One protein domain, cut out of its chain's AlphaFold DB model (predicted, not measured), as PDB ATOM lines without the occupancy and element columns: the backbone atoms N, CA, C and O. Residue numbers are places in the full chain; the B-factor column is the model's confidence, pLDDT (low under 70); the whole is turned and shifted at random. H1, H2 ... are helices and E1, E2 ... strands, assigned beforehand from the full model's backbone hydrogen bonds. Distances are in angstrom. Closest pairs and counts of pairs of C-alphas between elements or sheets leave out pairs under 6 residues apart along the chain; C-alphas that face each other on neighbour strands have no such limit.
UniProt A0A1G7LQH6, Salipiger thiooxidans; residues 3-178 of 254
ATOM      1  N   MET A   3      13.307  37.453 -24.072       96.38
ATOM      2  CA  MET A   3      13.569  36.059 -24.409       96.38
ATOM      3  C   MET A   3      12.676  35.175 -23.550       96.38
ATOM      4  O   MET A   3      12.409  35.510 -22.395       96.38
ATOM      5  N   ASP A   4      12.159  34.088 -24.107       96.38
ATOM      6  CA  ASP A   4      11.359  33.141 -23.328       96.38
ATOM      7  C   ASP A   4      12.241  32.366 -22.343       96.38
ATOM      8  O   ASP A   4      13.451  32.556 -22.315       96.38
ATOM      9  N   ARG A   5      11.663  31.474 -21.536       96.06
ATOM     10  CA  ARG A   5      12.418  30.701 -20.539       96.06
ATOM     11  C   ARG A   5      13.661  29.998 -21.103       96.06
ATOM     12  O   ARG A   5      14.657  29.932 -20.389       96.06
ATOM     13  N   ALA A   6      13.616  29.512 -22.345       95.38
ATOM     14  CA  ALA A   6      14.725  28.808 -22.992       95.38
ATOM     15  C   ALA A   6      15.818  29.749 -23.534       95.38
ATOM     16  O   ALA A   6      16.874  29.289 -23.956       95.38
ATOM     17  N   GLY A   7      15.588  31.065 -23.512       95.12
ATOM     18  CA  GLY A   7      16.513  32.061 -24.048       95.12
ATOM     19  C   GLY A   7      16.224  32.445 -25.499       95.12
ATOM     20  O   GLY A   7      17.003  33.197 -26.086       95.12
ATOM     21  N   ASP A   8      15.108  32.002 -26.079       93.81
ATOM     22  CA  ASP A   8      14.751  32.345 -27.452       93.81
ATOM     23  C   ASP A   8      14.111  33.730 -27.515       93.81
ATOM     24  O   ASP A   8      13.060  33.987 -26.913       93.81
ATOM     25  N   THR A   9      14.722  34.623 -28.291       92.94
ATOM     26  CA  THR A   9      14.231  35.990 -28.472       92.94
ATOM     27  C   THR A   9      12.863  36.002 -29.155       92.94
ATOM     28  O   THR A   9      12.704  35.480 -30.255       92.94
ATOM     29  N   PHE A  10      11.878  36.650 -28.528       92.88
ATOM     30  CA  PHE A  10      10.521  36.805 -29.080       92.88
ATOM     31  C   PHE A  10      10.086  38.265 -29.242       92.88
ATOM     32  O   PHE A  10       9.064  38.536 -29.867       92.88
ATOM     33  N   ALA A  11      10.831  39.221 -28.678       90.62
ATOM     34  CA  ALA A  11      10.548  40.641 -28.856       90.62
ATOM     35  C   ALA A  11      11.829  41.476 -28.870       90.62
ATOM     36  O   ALA A  11      12.651  41.417 -27.949       90.62
ATOM     37  N   VAL A  12      11.964  42.324 -29.888       87.88
ATOM     38  CA  VAL A  12      13.087  43.252 -30.051       87.88
ATOM     39  C   VAL A  12      12.569  44.671 -30.315       87.88
ATOM     40  O   VAL A  12      11.509  44.831 -30.917       87.88
ATOM     41  N   PRO A  13      13.275  45.717 -29.859       81.94
ATOM     42  CA  PRO A  13      13.000  47.086 -30.290       81.94
ATOM     43  C   PRO A  13      13.193  47.251 -31.803       81.94
ATOM     44  O   PRO A  13      14.225  46.842 -32.327       81.94
ATOM     45  N   MET A  14      12.248  47.910 -32.476       76.06
ATOM     46  CA  MET A  14      12.337  48.207 -33.916       76.06
ATOM     47  C   MET A  14      13.357  49.304 -34.252       76.06
ATOM     48  O   MET A  14      13.829  49.382 -35.377       76.06
ATOM     49  N   GLU A  15      13.695  50.154 -33.281       72.44
ATOM     50  CA  GLU A  15      14.600  51.301 -33.458       72.44
ATOM     51  C   GLU A  15      16.072  50.961 -33.158       72.44
ATOM     52  O   GLU A  15      16.931  51.840 -33.165       72.44
ATOM     53  N   LEU A  16      16.389  49.694 -32.868       64.75
ATOM     54  CA  LEU A  16      17.780  49.269 -32.710       64.75
ATOM     55  C   LEU A  16      18.480  49.253 -34.070       64.75
ATOM     56  O   LEU A  16      18.020  48.601 -35.002       64.75
ATOM     57  N   GLY A  17      19.645  49.902 -34.146       58.41
ATOM     58  CA  GLY A  17      20.481  49.898 -35.352       58.41
ATOM     59  C   GLY A  17      21.023  48.514 -35.735       58.41
ATOM     60  O   GLY A  17      21.370  48.298 -36.889       58.41
ATOM     61  N   ALA A  18      21.062  47.564 -34.793       63.31
ATOM     62  CA  ALA A  18      21.408  46.171 -35.061       63.31
ATOM     63  C   ALA A  18      20.131  45.327 -35.182       63.31
ATOM     64  O   ALA A  18      19.462  45.025 -34.195       63.31
ATOM     65  N   THR A  19      19.806  44.920 -36.406       60.16
ATOM     66  CA  THR A  19      18.590  44.166 -36.758       60.16
ATOM     67  C   THR A  19      18.699  42.663 -36.497       60.16
ATOM     68  O   THR A  19      17.758  41.935 -36.783       60.16
ATOM     69  N   ARG A  20      19.823  42.188 -35.940       66.62
ATOM     70  CA  ARG A  20      20.160  40.759 -35.815       66.62
ATOM     71  C   ARG A  20      19.629  40.041 -34.577       66.62
ATOM     72  O   ARG A  20      19.956  38.884 -34.359       66.62
ATOM     73  N   TYR A  21      18.912  40.737 -33.702       70.44
ATOM     74  CA  TYR A  21      18.398  40.139 -32.467       70.44
ATOM     75  C   TYR A  21      17.194  39.204 -32.660       70.44
ATOM     76  O   TYR A  21      17.099  38.235 -31.905       70.44
ATOM     77  N   PRO A  22      16.274  39.427 -33.625       73.75
ATOM     78  CA  PRO A  22      15.301  38.409 -34.004       73.75
ATOM     79  C   PRO A  22      16.027  37.124 -34.406       73.75
ATOM     80  O   PRO A  22      16.880  37.156 -35.282       73.75
ATOM     81  N   GLY A  23      15.718  36.006 -33.747       79.50
ATOM     82  CA  GLY A  23      16.350  34.710 -34.022       79.50
ATOM     83  C   GLY A  23      17.662  34.438 -33.276       79.50
ATOM     84  O   GLY A  23      18.153  33.315 -33.338       79.50
ATOM     85  N   LEU A  24      18.226  35.404 -32.535       87.81
ATOM     86  CA  LEU A  24      19.356  35.124 -31.644       87.81
ATOM     87  C   LEU A  24      18.833  34.440 -30.378       87.81
ATOM     88  O   LEU A  24      17.943  34.972 -29.708       87.81
ATOM     89  N   THR A  25      19.396  33.284 -30.037       91.56
ATOM     90  CA  THR A  25      19.072  32.564 -28.801       91.56
ATOM     91  C   THR A  25      20.196  32.716 -27.786       91.56
ATOM     92  O   THR A  25      21.375  32.584 -28.113       91.56
ATOM     93  N   TYR A  26      19.827  33.012 -26.544       94.62
ATOM     94  CA  TYR A  26      20.753  33.129 -25.421       94.62
ATOM     95  C   TYR A  26      20.878  31.818 -24.640       94.62
ATOM     96  O   TYR A  26      21.677  31.772 -23.711       94.62
ATOM     97  N   GLY A  27      20.137  30.761 -25.004       94.50
ATOM     98  CA  GLY A  27      20.090  29.503 -24.247       94.50
ATOM     99  C   GLY A  27      21.477  28.947 -23.922       94.50
ATOM    100  O   GLY A  27      21.785  28.711 -22.762       94.50
ATOM    101  N   ARG A  28      22.382  28.892 -24.911       93.31
ATOM    102  CA  ARG A  28      23.773  28.449 -24.687       93.31
ATOM    103  C   ARG A  28      24.528  29.327 -23.691       93.31
ATOM    104  O   ARG A  28      25.248  28.810 -22.851       93.31
ATOM    105  N   ALA A  29      24.392  30.649 -23.793       95.31
ATOM    106  CA  ALA A  29      25.059  31.571 -22.877       95.31
ATOM    107  C   ALA A  29      24.484  31.471 -21.455       95.31
ATOM    108  O   ALA A  29      25.237  31.548 -20.491       95.31
ATOM    109  N   ILE A  30      23.170  31.267 -21.328       96.94
ATOM    110  CA  ILE A  30      22.489  31.027 -20.051       96.94
ATOM    111  C   ILE A  30      22.989  29.721 -19.421       96.94
ATOM    112  O   ILE A  30      23.359  29.730 -18.252       96.94
ATOM    113  N   ASP A  31      23.058  28.636 -20.196       94.38
ATOM    114  CA  ASP A  31      23.455  27.307 -19.716       94.38
ATOM    115  C   ASP A  31      24.935  27.228 -19.305       94.38
ATOM    116  O   ASP A  31      25.297  26.428 -18.447       94.38
ATOM    117  N   VAL A  32      25.804  28.056 -19.900       95.31
ATOM    118  CA  VAL A  32      27.231  28.138 -19.527       95.31
ATOM    119  C   VAL A  32      27.432  28.795 -18.157       95.31
ATOM    120  O   VAL A  32      28.452  28.555 -17.511       95.31
ATOM    121  N   VAL A  33      26.479  29.604 -17.683       96.69
ATOM    122  CA  VAL A  33      26.530  30.152 -16.322       96.69
ATOM    123  C   VAL A  33      26.180  29.040 -15.333       96.69
ATOM    124  O   VAL A  33      25.015  28.813 -15.018       96.69
ATOM    125  N   ASP A  34      27.211  28.369 -14.819       90.19
ATOM    126  CA  ASP A  34      27.126  27.249 -13.866       90.19
ATOM    127  C   ASP A  34      26.786  27.711 -12.430       90.19
ATOM    128  O   ASP A  34      27.442  27.375 -11.444       90.19
ATOM    129  N   GLU A  35      25.780  28.576 -12.305       93.69
ATOM    130  CA  GLU A  35      25.307  29.133 -11.042       93.69
ATOM    131  C   GLU A  35      23.790  29.352 -11.076       93.69
ATOM    132  O   GLU A  35      23.249  29.934 -12.014       93.69
ATOM    133  N   GLU A  36      23.094  28.999  -9.992       96.00
ATOM    134  CA  GLU A  36      21.653  29.248  -9.865       96.00
ATOM    135  C   GLU A  36      21.343  30.748  -9.907       96.00
ATOM    136  O   GLU A  36      21.838  31.517  -9.080       96.00
ATOM    137  N   TYR A  37      20.511  31.181 -10.851       98.12
ATOM    138  CA  TYR A  37      20.050  32.564 -10.947       98.12
ATOM    139  C   TYR A  37      19.129  32.953  -9.788       98.12
ATOM    140  O   TYR A  37      18.235  32.201  -9.408       98.12
ATOM    141  N   ARG A  38      19.302  34.174  -9.279       98.19
ATOM    142  CA  ARG A  38      18.472  34.769  -8.225       98.19
ATOM    143  C   ARG A  38      17.830  36.079  -8.684       98.19
ATOM    144  O   ARG A  38      18.335  36.724  -9.610       98.19
ATOM    145  N   PRO A  39      16.720  36.511  -8.057       98.25
ATOM    146  CA  PRO A  39      16.151  37.827  -8.316       98.25
ATOM    147  C   PRO A  39      17.198  38.937  -8.162       98.25
ATOM    148  O   PRO A  39      17.906  39.007  -7.163       98.25
ATOM    149  N   GLY A  40      17.287  39.821  -9.157       98.00
ATOM    150  CA  GLY A  40      18.276  40.903  -9.172       98.00
ATOM    151  C   GLY A  40      19.630  40.541  -9.786       98.00
ATOM    152  O   GLY A  40      20.434  41.454  -9.986       98.00
ATOM    153  N   ASP A  41      19.868  39.276 -10.140       98.75
ATOM    154  CA  ASP A  41      21.061  38.892 -10.894       98.75
ATOM    155  C   ASP A  41      21.041  39.483 -12.312       98.75
ATOM    156  O   ASP A  41      19.988  39.650 -12.934       98.75
ATOM    157  N   VAL A  42      22.226  39.775 -12.842       98.75
ATOM    158  CA  VAL A  42      22.450  40.079 -14.260       98.75
ATOM    159  C   VAL A  42      23.699  39.337 -14.689       98.75
ATOM    160  O   VAL A  42      24.765  39.526 -14.101       98.75
ATOM    161  N   ALA A  43      23.573  38.508 -15.715       98.62
ATOM    162  CA  ALA A  43      24.706  37.860 -16.349       98.62
ATOM    163  C   ALA A  43      25.093  38.581 -17.634       98.62
ATOM    164  O   ALA A  43      24.308  39.347 -18.203       98.62
ATOM    165  N   PHE A  44      26.340  38.384 -18.041       98.00
ATOM    166  CA  PHE A  44      26.891  39.005 -19.227       98.00
ATOM    167  C   PHE A  44      27.962  38.136 -19.877       98.00
ATOM    168  O   PHE A  44      28.533  37.251 -19.243       98.00
ATOM    169  N   THR A  45      28.232  38.420 -21.144       97.12
ATOM    170  CA  THR A  45      29.382  37.904 -21.884       97.12
ATOM    171  C   THR A  45      29.816  38.955 -22.896       97.12
ATOM    172  O   THR A  45      28.990  39.701 -23.430       97.12
ATOM    173  N   SER A  46      31.111  39.017 -23.159       94.31
ATOM    174  CA  SER A  46      31.664  39.705 -24.330       94.31
ATOM    175  C   SER A  46      32.407  38.732 -25.238       94.31
ATOM    176  O   SER A  46      33.032  39.140 -26.208       94.31
ATOM    177  N   ASP A  47      32.410  37.447 -24.887       94.75
ATOM    178  CA  ASP A  47      33.151  36.430 -25.596       94.75
ATOM    179  C   ASP A  47      32.321  35.852 -26.761       94.75
ATOM    180  O   ASP A  47      31.284  35.232 -26.504       94.75
ATOM    181  N   PRO A  48      32.765  36.001 -28.025       91.31
ATOM    182  CA  PRO A  48      32.078  35.419 -29.180       91.31
ATOM    183  C   PRO A  48      32.029  33.886 -29.153       91.31
ATOM    184  O   PRO A  48      31.058  33.286 -29.615       91.31
ATOM    185  N   ASP A  49      33.042  33.229 -28.587       91.06
ATOM    186  CA  ASP A  49      33.108  31.762 -28.576       91.06
ATOM    187  C   ASP A  49      32.280  31.146 -27.446       91.06
ATOM    188  O   ASP A  49      31.765  30.037 -27.573       91.06
ATOM    189  N   SER A  50      32.120  31.862 -26.334       88.44
ATOM    190  CA  SER A  50      31.417  31.345 -25.164       88.44
ATOM    191  C   SER A  50      29.948  31.767 -25.202       88.44
ATOM    192  O   SER A  50      29.561  32.837 -24.729       88.44
ATOM    193  N   GLY A  51      29.118  30.905 -25.794       85.62
ATOM    194  CA  GLY A  51      27.665  31.081 -25.896       85.62
ATOM    195  C   GLY A  51      27.177  31.650 -27.231       85.62
ATOM    196  O   GLY A  51      25.972  31.645 -27.466       85.62
ATOM    197  N   HIS A  52      28.087  32.083 -28.113       91.06
ATOM    198  CA  HIS A  52      27.825  32.495 -29.506       91.06
ATOM    199  C   HIS A  52      26.847  33.662 -29.684       91.06
ATOM    200  O   HIS A  52      26.329  33.907 -30.767       91.06
ATOM    201  N   VAL A  53      26.604  34.444 -28.633       91.19
ATOM    202  CA  VAL A  53      25.697  35.595 -28.731       91.19
ATOM    203  C   VAL A  53      26.370  36.829 -29.328       91.19
ATOM    204  O   VAL A  53      25.680  37.602 -29.987       91.19
ATOM    205  N   ALA A  54      27.685  36.996 -29.159       90.81
ATOM    206  CA  ALA A  54      28.469  38.149 -29.614       90.81
ATOM    207  C   ALA A  54      29.116  37.907 -30.989       90.81
ATOM    208  O   ALA A  54      29.504  36.784 -31.295       90.81
ATOM    209  N   THR A  55      29.246  38.953 -31.819       88.88
ATOM    210  CA  THR A  55      29.931  38.821 -33.125       88.88
ATOM    211  C   THR A  55      31.447  39.008 -33.014       88.88
ATOM    212  O   THR A  55      32.192  38.376 -33.748       88.88
ATOM    213  N   HIS A  56      31.890  39.860 -32.089       90.88
ATOM    214  CA  HIS A  56      33.286  40.184 -31.774       90.88
ATOM    215  C   HIS A  56      33.336  40.787 -30.357       90.88
ATOM    216  O   HIS A  56      32.293  41.116 -29.790       90.88
ATOM    217  N   ALA A  57      34.524  40.931 -29.765       92.00
ATOM    218  CA  ALA A  57      34.673  41.278 -28.343       92.00
ATOM    219  C   ALA A  57      33.950  42.571 -27.874       92.00
ATOM    220  O   ALA A  57      33.398  42.572 -26.771       92.00
ATOM    221  N   PRO A  58      33.907  43.673 -28.654       93.38
ATOM    222  CA  PRO A  58      33.086  44.850 -28.351       93.38
ATOM    223  C   PRO A  58      31.605  44.573 -28.108       93.38
ATOM    224  O   PRO A  58      30.978  45.296 -27.333       93.38
ATOM    225  N   ASP A  59      31.040  43.535 -28.722       92.56
ATOM    226  CA  ASP A  59      29.647  43.164 -28.513       92.56
ATOM    227  C   ASP A  59      29.463  42.528 -27.132       92.56
ATOM    228  O   ASP A  59      29.640  41.331 -26.923       92.56
ATOM    229  N   THR A  60      29.064  43.349 -26.169       94.19
ATOM    230  CA  THR A  60      28.814  42.934 -24.792       94.19
ATOM    231  C   THR A  60      27.324  42.689 -24.592       94.19
ATOM    232  O   THR A  60      26.505  43.608 -24.656       94.19
ATOM    233  N   HIS A  61      26.954  41.439 -24.341       95.56
ATOM    234  CA  HIS A  61      25.576  41.007 -24.139       95.56
ATOM    235  C   HIS A  61      25.280  40.864 -22.650       95.56
ATOM    236  O   HIS A  61      26.049  40.228 -21.936       95.56
ATOM    237  N   LEU A  62      24.159  41.420 -22.184       97.88
ATOM    238  CA  LEU A  62      23.676  41.271 -20.808       97.88
ATOM    239  C   LEU A  62      22.268  40.677 -20.813       97.88
ATOM    240  O   LEU A  62      21.441  41.031 -21.660       97.88
ATOM    241  N   TRP A  63      21.970  39.833 -19.832       98.25
ATOM    242  CA  TRP A  63      20.633  39.298 -19.610       98.25
ATOM    243  C   TRP A  63      20.301  39.187 -18.128       98.25
ATOM    244  O   TRP A  63      21.167  39.023 -17.267       98.25
ATOM    245  N   LYS A  64      19.010  39.304 -17.835       98.56
ATOM    246  CA  LYS A  64      18.454  39.306 -16.490       98.56
ATOM    247  C   LYS A  64      17.229  38.384 -16.420       98.56
ATOM    248  O   LYS A  64      16.325  38.537 -17.247       98.56
ATOM    249  N   PRO A  65      17.169  37.448 -15.458       98.44
ATOM    250  CA  PRO A  65      15.986  36.622 -15.234       98.44
ATOM    251  C   PRO A  65      14.822  37.462 -14.705       98.44
ATOM    252  O   PRO A  65      15.018  38.362 -13.884       98.44
ATOM    253  N   VAL A  66      13.600  37.138 -15.127       98.44
ATOM    254  CA  VAL A  66      12.374  37.689 -14.541       98.44
ATOM    255  C   VAL A  66      11.609  36.569 -13.847       98.44
ATOM    256  O   VAL A  66      11.130  35.632 -14.487       98.44
ATOM    257  N   PHE A  67      11.490  36.686 -12.526       98.12
ATOM    258  CA  PHE A  67      10.848  35.679 -11.687       98.12
ATOM    259  C   PHE A  67       9.344  35.917 -11.526       98.12
ATOM    260  O   PHE A  67       8.891  37.054 -11.371       98.12
ATOM    261  N   SER A  68       8.579  34.828 -11.486       97.44
ATOM    262  CA  SER A  68       7.181  34.776 -11.052       97.44
ATOM    263  C   SER A  68       6.914  33.411 -10.418       97.44
ATOM    264  O   SER A  68       7.334  32.394 -10.957       97.44
ATOM    265  N   GLU A  69       6.257  33.392  -9.255       95.62
ATOM    266  CA  GLU A  69       5.977  32.161  -8.489       95.62
ATOM    267  C   GLU A  69       7.234  31.315  -8.182       95.62
ATOM    268  O   GLU A  69       7.171  30.099  -8.058       95.62
ATOM    269  N   GLY A  70       8.394  31.969  -8.034       95.12
ATOM    270  CA  GLY A  70       9.672  31.302  -7.754       95.12
ATOM    271  C   GLY A  70      10.381  30.735  -8.987       95.12
ATOM    272  O   GLY A  70      11.492  30.233  -8.857       95.12
ATOM    273  N   GLU A  71       9.800  30.868 -10.180       96.25
ATOM    274  CA  GLU A  71      10.386  30.383 -11.428       96.25
ATOM    275  C   GLU A  71      10.775  31.525 -12.365       96.25
ATOM    276  O   GLU A  71      10.136  32.579 -12.394       96.25
ATOM    277  N   ILE A  72      11.805  31.297 -13.181       97.56
ATOM    278  CA  ILE A  72      12.138  32.175 -14.305       97.56
ATOM    279  C   ILE A  72      11.099  31.949 -15.402       97.56
ATOM    280  O   ILE A  72      10.947  30.829 -15.899       97.56
ATOM    281  N   VAL A  73      10.389  33.010 -15.786       96.56
ATOM    282  CA  VAL A  73       9.315  32.929 -16.786       96.56
ATOM    283  C   VAL A  73       9.808  33.441 -18.144       96.56
ATOM    284  O   VAL A  73       9.774  32.686 -19.117       96.56
ATOM    285  N   PRO A  74      10.322  34.677 -18.233       97.56
ATOM    286  CA  PRO A  74      11.216  35.060 -19.321       97.56
ATOM    287  C   PRO A  74      12.526  35.676 -18.814       97.56
ATOM    288  O   PRO A  74      12.754  35.863 -17.616       97.56
ATOM    289  N   TRP A  75      13.346  36.097 -19.768       98.31
ATOM    290  CA  TRP A  75      14.519  36.928 -19.541       98.31
ATOM    291  C   TRP A  75      14.355  38.279 -20.230       98.31
ATOM    292  O   TRP A  75      13.751  38.401 -21.302       98.31
ATOM    293  N   THR A  76      14.954  39.304 -19.642       97.44
ATOM    294  CA  THR A  76      15.216  40.568 -20.327       97.44
ATOM    295  C   THR A  76      16.660  40.557 -20.799       97.44
ATOM    296  O   THR A  76      17.552  40.121 -20.081       97.44
ATOM    297  N   GLY A  77      16.895  41.002 -22.028       95.75
ATOM    298  CA  GLY A  77      18.216  40.986 -22.648       95.75
ATOM    299  C   GLY A  77      18.570  42.313 -23.293       95.75
ATOM    300  O   GLY A  77      17.696  43.126 -23.629       95.75
ATOM    301  N   GLY A  78      19.857  42.512 -23.521       93.12
ATOM    302  CA  GLY A  78      20.385  43.654 -24.242       93.12
ATOM    303  C   GLY A  78      21.799  43.421 -24.732       93.12
ATOM    304  O   GLY A  78      22.456  42.445 -24.371       93.12
ATOM    305  N   HIS A  79      22.239  44.355 -25.558       91.56
ATOM    306  CA  HIS A  79      23.578  44.411 -26.114       91.56
ATOM    307  C   HIS A  79      24.082  45.849 -26.029       91.56
ATOM    308  O   HIS A  79      23.303  46.798 -26.159       91.56
ATOM    309  N   ILE A  80      25.378  45.976 -25.778       92.19
ATOM    310  CA  ILE A  80      26.161  47.197 -25.894       92.19
ATOM    311  C   ILE A  80      27.272  46.895 -26.886       92.19
ATOM    312  O   ILE A  80      27.961  45.887 -26.748       92.19
ATOM    313  N   HIS A  81      27.492  47.799 -27.832       93.25
ATOM    314  CA  HIS A  81      28.745  47.823 -28.567       93.25
ATOM    315  C   HIS A  81      29.735  48.697 -27.800       93.25
ATOM    316  O   HIS A  81      29.689  49.927 -27.873       93.25
ATOM    317  N   SER A  82      30.571  48.058 -26.989       92.38
ATOM    318  CA  SER A  82      31.498  48.744 -26.096       92.38
ATOM    319  C   SER A  82      32.526  49.516 -26.922       92.38
ATOM    320  O   SER A  82      33.057  49.009 -27.906       92.38
ATOM    321  N   THR A  83      32.823  50.758 -26.528       89.31
ATOM    322  CA  THR A  83      33.682  51.658 -27.327       89.31
ATOM    323  C   THR A  83      35.104  51.116 -27.492       89.31
ATOM    324  O   THR A  83      35.763  51.380 -28.495       89.31
ATOM    325  N   ASP A  84      35.605  50.404 -26.487       93.12
ATOM    326  CA  ASP A  84      36.939  49.818 -26.489       93.12
ATOM    327  C   ASP A  84      36.967  48.570 -25.605       93.12
ATOM    328  O   ASP A  84      36.438  48.595 -24.497       93.12
ATOM    329  N   MET A  85      37.622  47.510 -26.074       95.12
ATOM    330  CA  MET A  85      37.843  46.277 -25.307       95.12
ATOM    331  C   MET A  85      39.329  45.992 -25.075       95.12
ATOM    332  O   MET A  85      39.691  44.886 -24.688       95.12
ATOM    333  N   GLY A  86      40.215  46.968 -25.292       95.25
ATOM    334  CA  GLY A  86      41.648  46.767 -25.071       95.25
ATOM    335  C   GLY A  86      42.348  45.915 -26.127       95.25
ATOM    336  O   GLY A  86      43.373  45.309 -25.828       95.25
ATOM    337  N   SER A  87      41.811  45.844 -27.351       94.81
ATOM    338  CA  SER A  87      42.464  45.146 -28.466       94.81
ATOM    339  C   SER A  87      43.802  45.798 -28.836       94.81
ATOM    340  O   SER A  87      44.119  46.903 -28.383       94.81
ATOM    341  N   ALA A  88      44.592  45.157 -29.697       94.12
ATOM    342  CA  ALA A  88      45.886  45.679 -30.150       94.12
ATOM    343  C   ALA A  88      45.806  47.079 -30.800       94.12
ATOM    344  O   ALA A  88      46.798  47.810 -30.814       94.12
ATOM    345  N   VAL A  89      44.629  47.492 -31.280       91.69
ATOM    346  CA  VAL A  89      44.387  48.805 -31.895       91.69
ATOM    347  C   VAL A  89      43.256  49.561 -31.184       91.69
ATOM    348  O   VAL A  89      42.392  48.947 -30.570       91.69
ATOM    349  N   PRO A  90      43.204  50.903 -31.237       91.50
ATOM    350  CA  PRO A  90      42.085  51.676 -30.696       91.50
ATOM    351  C   PRO A  90      40.889  51.685 -31.669       91.50
ATOM    352  O   PRO A  90      40.456  52.746 -32.116       91.50
ATOM    353  N   ALA A  91      40.390  50.504 -32.036       86.94
ATOM    354  CA  ALA A  91      39.267  50.311 -32.950       86.94
ATOM    355  C   ALA A  91      38.404  49.114 -32.516       86.94
ATOM    356  O   ALA A  91      38.862  48.257 -31.761       86.94
ATOM    357  N   SER A  92      37.169  49.062 -33.026       86.00
ATOM    358  CA  SER A  92      36.234  47.949 -32.804       86.00
ATOM    359  C   SER A  92      36.788  46.624 -33.348       86.00
ATOM    360  O   SER A  92      36.760  45.603 -32.668       86.00
ATOM    361  N   LEU A  93      37.384  46.666 -34.542       87.38
ATOM    362  CA  LEU A  93      37.959  45.510 -35.217       87.38
ATOM    363  C   LEU A  93      39.173  45.939 -36.051       87.38
ATOM    364  O   LEU A  93      39.243  47.076 -36.522       87.38
ATOM    365  N   SER A  94      40.131  45.029 -36.238       88.75
ATOM    366  CA  SER A  94      41.249  45.199 -37.170       88.75
ATOM    367  C   SER A  94      41.529  43.904 -37.904       88.75
ATOM    368  O   SER A  94      41.838  42.888 -37.283       88.75
ATOM    369  N   ARG A  95      41.456  43.950 -39.233       86.50
ATOM    370  CA  ARG A  95      41.607  42.781 -40.113       86.50
ATOM    371  C   ARG A  95      42.981  42.120 -40.010       86.50
ATOM    372  O   ARG A  95      43.095  40.927 -40.234       86.50
ATOM    373  N   SER A  96      43.999  42.871 -39.596       87.00
ATOM    374  CA  SER A  96      45.356  42.355 -39.387       87.00
ATOM    375  C   SER A  96      45.520  41.467 -38.150       87.00
ATOM    376  O   SER A  96      46.585  40.877 -37.974       87.00
ATOM    377  N   LEU A  97      44.517  41.398 -37.268       90.56
ATOM    378  CA  LEU A  97      44.563  40.529 -36.097       90.56
ATOM    379  C   LEU A  97      44.206  39.110 -36.522       90.56
ATOM    380  O   LEU A  97      43.156  38.888 -37.111       90.56
ATOM    381  N   THR A  98      45.095  38.166 -36.246       90.75
ATOM    382  CA  THR A  98      44.982  36.772 -36.694       90.75
ATOM    383  C   THR A  98      44.494  35.845 -35.589       90.75
ATOM    384  O   THR A  98      44.187  34.684 -35.843       90.75
ATOM    385  N   GLU A  99      44.466  36.338 -34.351       91.38
ATOM    386  CA  GLU A  99      44.065  35.584 -33.173       91.38
ATOM    387  C   GLU A  99      43.127  36.413 -32.302       91.38
ATOM    388  O   GLU A  99      43.409  37.563 -31.966       91.38
ATOM    389  N   ILE A 100      42.068  35.770 -31.821       91.81
ATOM    390  CA  ILE A 100      41.054  36.365 -30.946       91.81
ATOM    391  C   ILE A 100      41.639  36.971 -29.652       91.81
ATOM    392  O   ILE A 100      41.072  37.887 -29.064       91.81
ATOM    393  N   HIS A 101      42.808  36.503 -29.200       93.06
ATOM    394  CA  HIS A 101      43.512  37.057 -28.036       93.06
ATOM    395  C   HIS A 101      44.076  38.465 -28.275       93.06
ATOM    396  O   HIS A 101      44.370  39.184 -27.321       93.06
ATOM    397  N   GLN A 102      44.219  38.874 -29.534       94.69
ATOM    398  CA  GLN A 102      44.640  40.220 -29.914       94.69
ATOM    399  C   GLN A 102      43.457  41.202 -29.949       94.69
ATOM    400  O   GLN A 102      43.663  42.416 -29.994       94.69
ATOM    401  N   GLU A 103      42.222  40.692 -29.912       93.38
ATOM    402  CA  GLU A 103      40.983  41.463 -30.071       93.38
ATOM    403  C   GLU A 103      40.448  42.054 -28.758       93.38
ATOM    404  O   GLU A 103      39.421  42.732 -28.744       93.38
ATOM    405  N   GLY A 104      41.189  41.885 -27.662       93.69
ATOM    406  CA  GLY A 104      40.921  42.533 -26.383       93.69
ATOM    407  C   GLY A 104      40.478  41.574 -25.286       93.69
ATOM    408  O   GLY A 104      40.554  40.351 -25.410       93.69
ATOM    409  N   VAL A 105      40.050  42.148 -24.162       94.94
ATOM    410  CA  VAL A 105      39.573  41.386 -23.009       94.94
ATOM    411  C   VAL A 105      38.254  40.692 -23.344       94.94
ATOM    412  O   VAL A 105      37.333  41.289 -23.900       94.94
ATOM    413  N   ARG A 106      38.161  39.415 -22.978       94.38
ATOM    414  CA  ARG A 106      36.973  38.582 -23.165       94.38
ATOM    415  C   ARG A 106      36.439  38.158 -21.813       94.38
ATOM    416  O   ARG A 106      37.203  37.711 -20.957       94.38
ATOM    417  N   PHE A 107      35.131  38.276 -21.648       96.25
ATOM    418  CA  PHE A 107      34.422  37.747 -20.494       96.25
ATOM    419  C   PHE A 107      33.532  36.604 -20.969       96.25
ATOM    420  O   PHE A 107      32.644  36.875 -21.781       96.25
ATOM    421  N   PRO A 108      33.751  35.358 -20.507       96.38
ATOM    422  CA  PRO A 108      32.800  34.282 -20.762       96.38
ATOM    423  C   PRO A 108      31.464  34.590 -20.059       96.38
ATOM    424  O   PRO A 108      31.419  35.498 -19.222       96.38
ATOM    425  N   PRO A 109      30.383  33.842 -20.343       97.75
ATOM    426  CA  PRO A 109      29.129  33.950 -19.613       97.75
ATOM    427  C   PRO A 109      29.342  33.819 -18.106       97.75
ATOM    428  O   PRO A 109      29.681  32.752 -17.600       97.75
ATOM    429  N   VAL A 110      29.148  34.924 -17.387       97.75
ATOM    430  CA  VAL A 110      29.267  34.999 -15.924       97.75
ATOM    431  C   VAL A 110      28.283  36.023 -15.364       97.75
ATOM    432  O   VAL A 110      27.761  36.877 -16.084       97.75
ATOM    433  N   LYS A 111      28.034  35.985 -14.053       98.50
ATOM    434  CA  LYS A 111      27.218  37.001 -13.374       98.50
ATOM    435  C   LYS A 111      28.018  38.279 -13.131       98.50
ATOM    436  O   LYS A 111      29.026  38.258 -12.436       98.50
ATOM    437  N   LEU A 112      27.525  39.393 -13.670       98.31
ATOM    438  CA  LEU A 112      28.065  40.740 -13.461       98.31
ATOM    439  C   LEU A 112      27.418  41.451 -12.272       98.31
ATOM    440  O   LEU A 112      28.049  42.272 -11.612       98.31
ATOM    441  N   VAL A 113      26.139  41.173 -12.031       98.75
ATOM    442  CA  VAL A 113      25.378  41.699 -10.899       98.75
ATOM    443  C   VAL A 113      24.816  40.510 -10.141       98.75
ATOM    444  O   VAL A 113      24.229  39.617 -10.750       98.75
ATOM    445  N   ARG A 114      25.001  40.506  -8.825       98.56
ATOM    446  CA  ARG A 114      24.500  39.486  -7.903       98.56
ATOM    447  C   ARG A 114      23.519  40.139  -6.950       98.56
ATOM    448  O   ARG A 114      23.909  41.035  -6.203       98.56
ATOM    449  N   GLU A 115      22.254  39.742  -7.021       97.94
ATOM    450  CA  GLU A 115      21.181  40.246  -6.151       97.94
ATOM    451  C   GLU A 115      21.154  41.795  -6.069       97.94
ATOM    452  O   GLU A 115      20.967  42.395  -5.013       97.94
ATOM    453  N   GLY A 116      21.375  42.468  -7.209       97.56
ATOM    454  CA  GLY A 116      21.401  43.934  -7.317       97.56
ATOM    455  C   GLY A 116      22.747  44.617  -7.023       97.56
ATOM    456  O   GLY A 116      22.829  45.841  -7.134       97.56
ATOM    457  N   VAL A 117      23.802  43.867  -6.698       98.44
ATOM    458  CA  VAL A 117      25.149  44.391  -6.412       98.44
ATOM    459  C   VAL A 117      26.114  44.036  -7.543       98.44
ATOM    460  O   VAL A 117      26.228  42.872  -7.919       98.44
ATOM    461  N   PHE A 118      26.809  45.030  -8.101       98.56
ATOM    462  CA  PHE A 118      27.823  44.801  -9.135       98.56
ATOM    463  C   PHE A 118      29.028  44.027  -8.591       98.56
ATOM    464  O   PHE A 118      29.484  44.266  -7.474       98.56
ATOM    465  N   ASP A 119      29.586  43.151  -9.422       98.25
ATOM    466  CA  ASP A 119      30.874  42.524  -9.168       98.25
ATOM    467  C   ASP A 119      32.008  43.522  -9.448       98.25
ATOM    468  O   ASP A 119      32.431  43.757 -10.586       98.25
ATOM    469  N   GLU A 120      32.507  44.137  -8.377       97.81
ATOM    470  CA  GLU A 120      33.590  45.121  -8.441       97.81
ATOM    471  C   GLU A 120      34.905  44.527  -8.976       97.81
ATOM    472  O   GLU A 120      35.730  45.263  -9.524       97.81
ATOM    473  N   GLN A 121      35.129  43.212  -8.860       98.00
ATOM    474  CA  GLN A 121      36.337  42.578  -9.391       98.00
ATOM    475  C   GLN A 121      36.281  42.514 -10.914       98.00
ATOM    476  O   GLN A 121      37.231  42.946 -11.571       98.00
ATOM    477  N   ILE A 122      35.157  42.064 -11.476       97.38
ATOM    478  CA  ILE A 122      34.937  42.042 -12.927       97.38
ATOM    479  C   ILE A 122      35.025  43.463 -13.495       97.38
ATOM    480  O   ILE A 122      35.775  43.708 -14.445       97.38
ATOM    481  N   MET A 123      34.341  44.425 -12.868       97.25
ATOM    482  CA  MET A 123      34.362  45.829 -13.297       97.25
ATOM    483  C   MET A 123      35.776  46.421 -13.270       97.25
ATOM    484  O   MET A 123      36.164  47.148 -14.191       97.25
ATOM    485  N   LYS A 124      36.578  46.088 -12.252       97.69
ATOM    486  CA  LYS A 124      37.976  46.524 -12.140       97.69
ATOM    487  C   LYS A 124      38.867  45.884 -13.202       97.69
ATOM    488  O   LYS A 124      39.698  46.588 -13.782       97.69
ATOM    489  N   ILE A 125      38.702  44.588 -13.472       97.44
ATOM    490  CA  ILE A 125      39.457  43.873 -14.511       97.44
ATOM    491  C   ILE A 125      39.161  44.490 -15.878       97.44
ATOM    492  O   ILE A 125      40.101  44.858 -16.582       97.44
ATOM    493  N   MET A 126      37.885  44.696 -16.221       95.56
ATOM    494  CA  MET A 126      37.505  45.362 -17.469       95.56
ATOM    495  C   MET A 126      38.122  46.758 -17.551       95.56
ATOM    496  O   MET A 126      38.826  47.069 -18.505       95.56
ATOM    497  N   SER A 127      37.923  47.580 -16.518       96.25
ATOM    498  CA  SER A 127      38.366  48.980 -16.518       96.25
ATOM    499  C   SER A 127      39.881  49.143 -16.647       96.25
ATOM    500  O   SER A 127      40.342  50.155 -17.163       96.25
ATOM    501  N   THR A 128      40.655  48.161 -16.181       97.50
ATOM    502  CA  THR A 128      42.124  48.178 -16.267       97.50
ATOM    503  C   THR A 128      42.620  47.894 -17.683       97.50
ATOM    504  O   THR A 128      43.666  48.403 -18.075       97.50
ATOM    505  N   ASN A 129      41.881  47.094 -18.453       96.56
ATOM    506  CA  ASN A 129      42.319  46.620 -19.764       96.56
ATOM    507  C   ASN A 129      41.825  47.491 -20.926       96.56
ATOM    508  O   ASN A 129      42.213  47.241 -22.058       96.56
ATOM    509  N   VAL A 130      41.004  48.514 -20.673       96.56
ATOM    510  CA  VAL A 130      40.391  49.334 -21.729       96.56
ATOM    511  C   VAL A 130      40.850  50.791 -21.689       96.56
ATOM    512  O   VAL A 130      41.157  51.359 -20.643       96.56
ATOM    513  N   ARG A 131      40.837  51.443 -22.849       96.69
ATOM    514  CA  ARG A 131      41.206  52.850 -23.066       96.69
ATOM    515  C   ARG A 131      40.108  53.824 -22.640       96.69
ATOM    516  O   ARG A 131      40.392  54.996 -22.384       96.69
ATOM    517  N   LYS A 132      38.846  53.375 -22.605       95.75
ATOM    518  CA  LYS A 132      37.655  54.195 -22.298       95.75
ATOM    519  C   LYS A 132      36.810  53.611 -21.148       95.75
ATOM    520  O   LYS A 132      35.604  53.428 -21.305       95.75
ATOM    521  N   PRO A 133      37.392  53.375 -19.956       96.62
ATOM    522  CA  PRO A 133      36.719  52.648 -18.874       96.62
ATOM    523  C   PRO A 133      35.449  53.336 -18.360       96.62
ATOM    524  O   PRO A 133      34.475  52.668 -18.014       96.62
ATOM    525  N   ALA A 134      35.431  54.674 -18.342       97.12
ATOM    526  CA  ALA A 134      34.269  55.446 -17.909       97.12
ATOM    527  C   ALA A 134      33.063  55.290 -18.853       97.12
ATOM    528  O   ALA A 134      31.935  55.250 -18.369       97.12
ATOM    529  N   LEU A 135      33.301  55.167 -20.168       96.06
ATOM    530  CA  LEU A 135      32.235  54.953 -21.151       96.06
ATOM    531  C   LEU A 135      31.654  53.548 -21.000       96.06
ATOM    532  O   LEU A 135      30.473  53.432 -20.700       96.06
ATOM    533  N   ASN A 136      32.496  52.507 -21.037       95.19
ATOM    534  CA  ASN A 136      32.031  51.125 -20.869       95.19
ATOM    535  C   ASN A 136      31.275  50.930 -19.543       95.19
ATOM    536  O   ASN A 136      30.229  50.289 -19.502       95.19
ATOM    537  N   THR A 137      31.769  51.515 -18.444       96.62
ATOM    538  CA  THR A 137      31.074  51.461 -17.147       96.62
ATOM    539  C   THR A 137      29.720  52.169 -17.195       96.62
ATOM    540  O   THR A 137      28.753  51.683 -16.605       96.62
ATOM    541  N   GLY A 138      29.646  53.321 -17.864       97.50
ATOM    542  CA  GLY A 138      28.403  54.058 -18.075       97.50
ATOM    543  C   GLY A 138      27.387  53.240 -18.867       97.50
ATOM    544  O   GLY A 138      26.256  53.082 -18.406       97.50
ATOM    545  N   ASP A 139      27.812  52.657 -19.986       96.19
ATOM    546  CA  ASP A 139      26.966  51.850 -20.866       96.19
ATOM    547  C   ASP A 139      26.441  50.600 -20.152       96.19
ATOM    548  O   ASP A 139      25.238  50.336 -20.169       96.19
ATOM    549  N   ILE A 140      27.306  49.874 -19.434       97.06
ATOM    550  CA  ILE A 140      26.915  48.705 -18.632       97.06
ATOM    551  C   ILE A 140      25.866  49.084 -17.586       97.06
ATOM    552  O   ILE A 140      24.829  48.429 -17.479       97.06
ATOM    553  N   LYS A 141      26.100  50.155 -16.818       97.94
ATOM    554  CA  LYS A 141      25.146  50.610 -15.793       97.94
ATOM    555  C   LYS A 141      23.821  51.044 -16.416       97.94
ATOM    556  O   LYS A 141      22.762  50.724 -15.874       97.94
ATOM    557  N   ALA A 142      23.872  51.733 -17.554       97.50
ATOM    558  CA  ALA A 142      22.688  52.133 -18.301       97.50
ATOM    559  C   ALA A 142      21.891  50.908 -18.772       97.50
ATOM    560  O   ALA A 142      20.677  50.854 -18.555       97.50
ATOM    561  N   LEU A 143      22.557  49.892 -19.331       97.00
ATOM    562  CA  LEU A 143      21.882  48.678 -19.777       97.00
ATOM    563  C   LEU A 143      21.312  47.874 -18.604       97.00
ATOM    564  O   LEU A 143      20.162  47.457 -18.684       97.00
ATOM    565  N   VAL A 144      22.026  47.722 -17.485       98.44
ATOM    566  CA  VAL A 144      21.475  47.093 -16.266       98.44
ATOM    567  C   VAL A 144      20.195  47.807 -15.805       98.44
ATOM    568  O   VAL A 144      19.191  47.158 -15.494       98.44
ATOM    569  N   GLY A 145      20.176  49.144 -15.832       98.19
ATOM    570  CA  GLY A 145      18.974  49.937 -15.547       98.19
ATOM    571  C   GLY A 145      17.831  49.693 -16.544       98.19
ATOM    572  O   GLY A 145      16.662  49.575 -16.150       98.19
ATOM    573  N   ALA A 146      18.148  49.560 -17.834       96.88
ATOM    574  CA  ALA A 146      17.177  49.230 -18.875       96.88
ATOM    575  C   ALA A 146      16.612  47.806 -18.709       96.88
ATOM    576  O   ALA A 146      15.396  47.624 -18.805       96.88
ATOM    577  N   LEU A 147      17.444  46.819 -18.361       97.94
ATOM    578  CA  LEU A 147      17.018  45.450 -18.050       97.94
ATOM    579  C   LEU A 147      16.056  45.412 -16.858       97.94
ATOM    580  O   LEU A 147      15.031  44.734 -16.922       97.94
ATOM    581  N   GLY A 148      16.329  46.194 -15.807       98.06
ATOM    582  CA  GLY A 148      15.411  46.360 -14.675       98.06
ATOM    583  C   GLY A 148      14.084  47.024 -15.063       98.06
ATOM    584  O   GLY A 148      13.036  46.718 -14.500       98.06
ATOM    585  N   THR A 149      14.086  47.910 -16.059       97.62
ATOM    586  CA  THR A 149      12.841  48.465 -16.618       97.62
ATOM    587  C   THR A 149      12.059  47.417 -17.405       97.62
ATOM    588  O   THR A 149      10.833  47.355 -17.280       97.62
ATOM    589  N   GLY A 150      12.752  46.574 -18.173       97.00
ATOM    590  CA  GLY A 150      12.163  45.412 -18.838       97.00
ATOM    591  C   GLY A 150      11.509  44.456 -17.842       97.00
ATOM    592  O   GLY A 150      10.357  44.081 -18.037       97.00
ATOM    593  N   GLU A 151      12.199  44.141 -16.744       98.25
ATOM    594  CA  GLU A 151      11.706  43.256 -15.679       98.25
ATOM    595  C   GLU A 151      10.381  43.769 -15.112       98.25
ATOM    596  O   GLU A 151       9.387  43.049 -15.149       98.25
ATOM    597  N   ARG A 152      10.323  45.040 -14.689       98.19
ATOM    598  CA  ARG A 152       9.092  45.637 -14.140       98.19
ATOM    599  C   ARG A 152       7.925  45.598 -15.126       98.19
ATOM    600  O   ARG A 152       6.790  45.342 -14.737       98.19
ATOM    601  N   LYS A 153       8.182  45.861 -16.414       97.38
ATOM    602  CA  LYS A 153       7.139  45.811 -17.454       97.38
ATOM    603  C   LYS A 153       6.636  44.388 -17.681       97.38
ATOM    604  O   LYS A 153       5.435  44.198 -17.846       97.38
ATOM    605  N   VAL A 154       7.529  43.404 -17.677       97.38
ATOM    606  CA  VAL A 154       7.164  41.987 -17.782       97.38
ATOM    607  C   VAL A 154       6.371  41.535 -16.563       97.38
ATOM    608  O   VAL A 154       5.331  40.911 -16.734       97.38
ATOM    609  N   GLN A 155       6.796  41.897 -15.355       98.25
ATOM    610  CA  GLN A 155       6.062  41.590 -14.125       98.25
ATOM    611  C   GLN A 155       4.637  42.151 -14.171       98.25
ATOM    612  O   GLN A 155       3.693  41.402 -13.948       98.25
ATOM    613  N   ALA A 156       4.456  43.403 -14.601       98.06
ATOM    614  CA  ALA A 156       3.124  43.984 -14.788       98.06
ATOM    615  C   ALA A 156       2.273  43.230 -15.834       98.06
ATOM    616  O   ALA A 156       1.053  43.130 -15.698       98.06
ATOM    617  N   MET A 157       2.891  42.681 -16.889       97.44
ATOM    618  CA  MET A 157       2.189  41.817 -17.849       97.44
ATOM    619  C   MET A 157       1.803  40.475 -17.225       97.44
ATOM    620  O   MET A 157       0.683  40.019 -17.436       97.44
ATOM    621  N   ILE A 158       2.684  39.858 -16.440       97.94
ATOM    622  CA  ILE A 158       2.400  38.606 -15.731       97.94
ATOM    623  C   ILE A 158       1.280  38.807 -14.703       97.94
ATOM    624  O   ILE A 158       0.370  37.991 -14.635       97.94
ATOM    625  N   GLU A 159       1.278  39.910 -13.954       97.62
ATOM    626  CA  GLU A 159       0.192  40.256 -13.027       97.62
ATOM    627  C   GLU A 159      -1.150  40.396 -13.754       97.62
ATOM    628  O   GLU A 159      -2.175  39.895 -13.293       97.62
ATOM    629  N   ARG A 160      -1.148  41.042 -14.925       97.88
ATOM    630  CA  ARG A 160      -2.359  41.263 -15.723       97.88
ATOM    631  C   ARG A 160      -2.875  39.999 -16.409       97.88
ATOM    632  O   ARG A 160      -4.087  39.822 -16.516       97.88
ATOM    633  N   PHE A 161      -1.979  39.169 -16.936       96.94
ATOM    634  CA  PHE A 161      -2.316  38.022 -17.782       96.94
ATOM    635  C   PHE A 161      -2.122  36.671 -17.088       96.94
ATOM    636  O   PHE A 161      -2.369  35.645 -17.713       96.94
ATOM    637  N   SER A 162      -1.765  36.660 -15.803       96.69
ATOM    638  CA  SER A 162      -1.369  35.504 -14.984       96.69
ATOM    639  C   SER A 162      -0.021  34.872 -15.354       96.69
ATOM    640  O   SER A 162       0.461  34.975 -16.485       96.69
ATOM    641  N   HIS A 163       0.535  34.128 -14.391       95.19
ATOM    642  CA  HIS A 163       1.758  33.332 -14.529       95.19
ATOM    643  C   HIS A 163       1.746  32.417 -15.765       95.19
ATOM    644  O   HIS A 163       2.734  32.340 -16.489       95.19
ATOM    645  N   ARG A 164       0.608  31.772 -16.065       95.75
ATOM    646  CA  ARG A 164       0.474  30.869 -17.225       95.75
ATOM    647  C   ARG A 164       0.052  31.573 -18.512       95.75
ATOM    648  O   ARG A 164       0.392  31.108 -19.603       95.75
ATOM    649  N   GLY A 165      -0.698  32.667 -18.411       97.44
ATOM    650  CA  GLY A 165      -1.187  33.371 -19.596       97.44
ATOM    651  C   GLY A 165      -0.086  34.137 -20.321       97.44
ATOM    652  O   GLY A 165      -0.107  34.176 -21.548       97.44
ATOM    653  N   PHE A 166       0.922  34.657 -19.608       97.06
ATOM    654  CA  PHE A 166       2.058  35.321 -20.252       97.06
ATOM    655  C   PHE A 166       2.848  34.382 -21.196       97.06
ATOM    656  O   PHE A 166       2.924  34.703 -22.384       97.06
ATOM    657  N   PRO A 167       3.357  33.204 -20.766       96.31
ATOM    658  CA  PRO A 167       4.030  32.263 -21.669       96.31
ATOM    659  C   PRO A 167       3.143  31.772 -22.813       96.31
ATOM    660  O   PRO A 167       3.617  31.628 -23.936       96.31
ATOM    661  N   SER A 168       1.848  31.563 -22.551       97.50
ATOM    662  CA  SER A 168       0.890  31.169 -23.593       97.50
ATOM    663  C   SER A 168       0.762  32.251 -24.673       97.50
ATOM    664  O   SER A 168       0.731  31.944 -25.861       97.50
ATOM    665  N   GLY A 169       0.748  33.528 -24.275       97.25
ATOM    666  CA  GLY A 169       0.772  34.657 -25.205       97.25
ATOM    667  C   GLY A 169       2.079  34.748 -25.994       97.25
ATOM    668  O   GLY A 169       2.045  35.010 -27.192       97.25
ATOM    669  N   VAL A 170       3.225  34.485 -25.357       96.31
ATOM    670  CA  VAL A 170       4.526  34.418 -26.048       96.31
ATOM    671  C   VAL A 170       4.534  33.310 -27.104       96.31
ATOM    672  O   VAL A 170       4.974  33.556 -28.226       96.31
ATOM    673  N   ALA A 171       4.011  32.122 -26.788       96.38
ATOM    674  CA  ALA A 171       3.887  31.026 -27.750       96.38
ATOM    675  C   ALA A 171       2.999  31.417 -28.944       96.38
ATOM    676  O   ALA A 171       3.426  31.282 -30.087       96.38
ATOM    677  N   ALA A 172       1.830  32.013 -28.688       97.19
ATOM    678  CA  ALA A 172       0.935  32.488 -29.745       97.19
ATOM    679  C   ALA A 172       1.582  33.569 -30.636       97.19
ATOM    680  O   ALA A 172       1.388  33.572 -31.850       97.19
ATOM    681  N   LEU A 173       2.387  34.473 -30.060       95.00
ATOM    682  CA  LEU A 173       3.147  35.465 -30.830       95.00
ATOM    683  C   LEU A 173       4.177  34.806 -31.754       95.00
ATOM    684  O   LEU A 173       4.321  35.227 -32.901       95.00
ATOM    685  N   LYS A 174       4.877  33.772 -31.274       93.94
ATOM    686  CA  LYS A 174       5.840  33.011 -32.081       93.94
ATOM    687  C   LYS A 174       5.151  32.245 -33.212       93.94
ATOM    688  O   LYS A 174       5.606  32.337 -34.347       93.94
ATOM    689  N   GLU A 175       4.035  31.571 -32.932       96.62
ATOM    690  CA  GLU A 175       3.224  30.882 -33.950       96.62
ATOM    691  C   GLU A 175       2.729  31.856 -35.026       96.62
ATOM    692  O   GLU A 175       2.816  31.575 -36.221       96.62
ATOM    693  N   GLN A 176       2.260  33.039 -34.618       96.19
ATOM    694  CA  GLN A 176       1.845  34.076 -35.556       96.19
ATOM    695  C   GLN A 176       3.019  34.566 -36.418       96.19
ATOM    696  O   GLN A 176       2.851  34.745 -37.625       96.19
ATOM    697  N   ALA A 177       4.195  34.783 -35.825       93.00
ATOM    698  CA  ALA A 177       5.389  35.194 -36.560       93.00
ATOM    699  C   ALA A 177       5.839  34.120 -37.567       93.00
ATOM    700  O   ALA A 177       6.162  34.451 -38.706       93.00
ATOM    701  N   GLU A 178       5.797  32.840 -37.186       94.06
ATOM    702  CA  GLU A 178       6.093  31.721 -38.088       94.06
ATOM    703  C   GLU A 178       5.099  31.661 -39.253       94.06
ATOM    704  O   GLU A 178       5.517  31.563 -40.406       94.06
TER     705      GLU A 178
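This is residues 3 to 178 of the 254 residues of a protein of Salipiger thiooxidans (UniProt A0A1G7LQH6). What shape do these atoms make? A strongly twisted sheet of four strands has the long helix H3 packed slantwise over one face; H4 turns off from one end of H3 at a corner, and H2 folds back at the other end. What makes it up? The printed part has 176 residues, with E1, H1, E2, E3, E4, E5, H2, H3 and H4 in that order, of mixed class; the sheet's order is E4, E3, E2, E5, all antiparallel. How large is it? It is compact, with a radius of gyration of the C-alphas of 16.6 A and spans of 51 by 36 by 29 A.

How do the strands pair? Edge strand E4, residues 71 to 81, is the antiparallel neighbour of E3, residues 59 to 68, with N 64 and O 76 at 2.8 A. E3 pairs likewise with E2, residues 42 to 45, with N 61 and O 45 at 2.8 A, and E2 with edge strand E5, residues 110 to 114, with N 44 and O 110 at 2.8 A. E2, E3 and E4 form a meander, each strand the antiparallel neighbour of the one before, and with E5 a Greek key, where the first strand is also the neighbour of the fourth. Which helix is over the sheet? H3, residues 133 to 161, is on one face, making two layers, at a height over the sheet of 8.1 A; it lies over E4 and E3, only just slantwise at 30.2 degrees to E4 on the local plane. The closest C-alphas of E4 and H3, Thr 76 and Leu 147, are 5.7 A apart. What meets its ends? H2, residues 120 to 129, forms a helical hairpin with H3, touching its residues 133 to 137 alone at a steep tilt of 42 degrees, opposite ways; the closest C-alphas, Ser 127 and Pro 133, are 4.7 A apart. H4, residues 165 to 178, and H3 touch only at the corner, only just, with 3 pairs of C-alphas within 8 A, about perpendicular at 73 degrees; the closest are Ile 158 and Phe 166, 5.6 A. Where are the others? H1, residues 27 to 32, only grazes the sheet with residues 29 to 32. E1, residues 9 to 11, pairs with no named strand; its closest C-alpha pair with H4 is Phe 10 and Lys 174, 6.7 A. In H1, H2, H3 and H4 every O i to N i+4 pair is within hydrogen-bond range.

Where are the anchors? E1 begins at C-alpha 9 (14.231, 35.990, -28.472), and H4 ends at C-alpha 178 (6.093, 31.721, -38.088). Which elements are long? From first to last C-alpha H3 measures 41.7 A, E4 30.6 A, E3 29.7 A and H4 19.9 A; E4 bends by 51 degrees at residue 74.

How far does it reach? The two C-alphas farthest apart, Ser 96 and Arg 160, are 53.3 A apart, and the printed part has no cut. Which links are long, and where is confidence low? E1 to H1, E2 to E3 and E4 to E5 are long links; mean pLDDT of the printed part is 93.6, with residues 16 to 20 under 70.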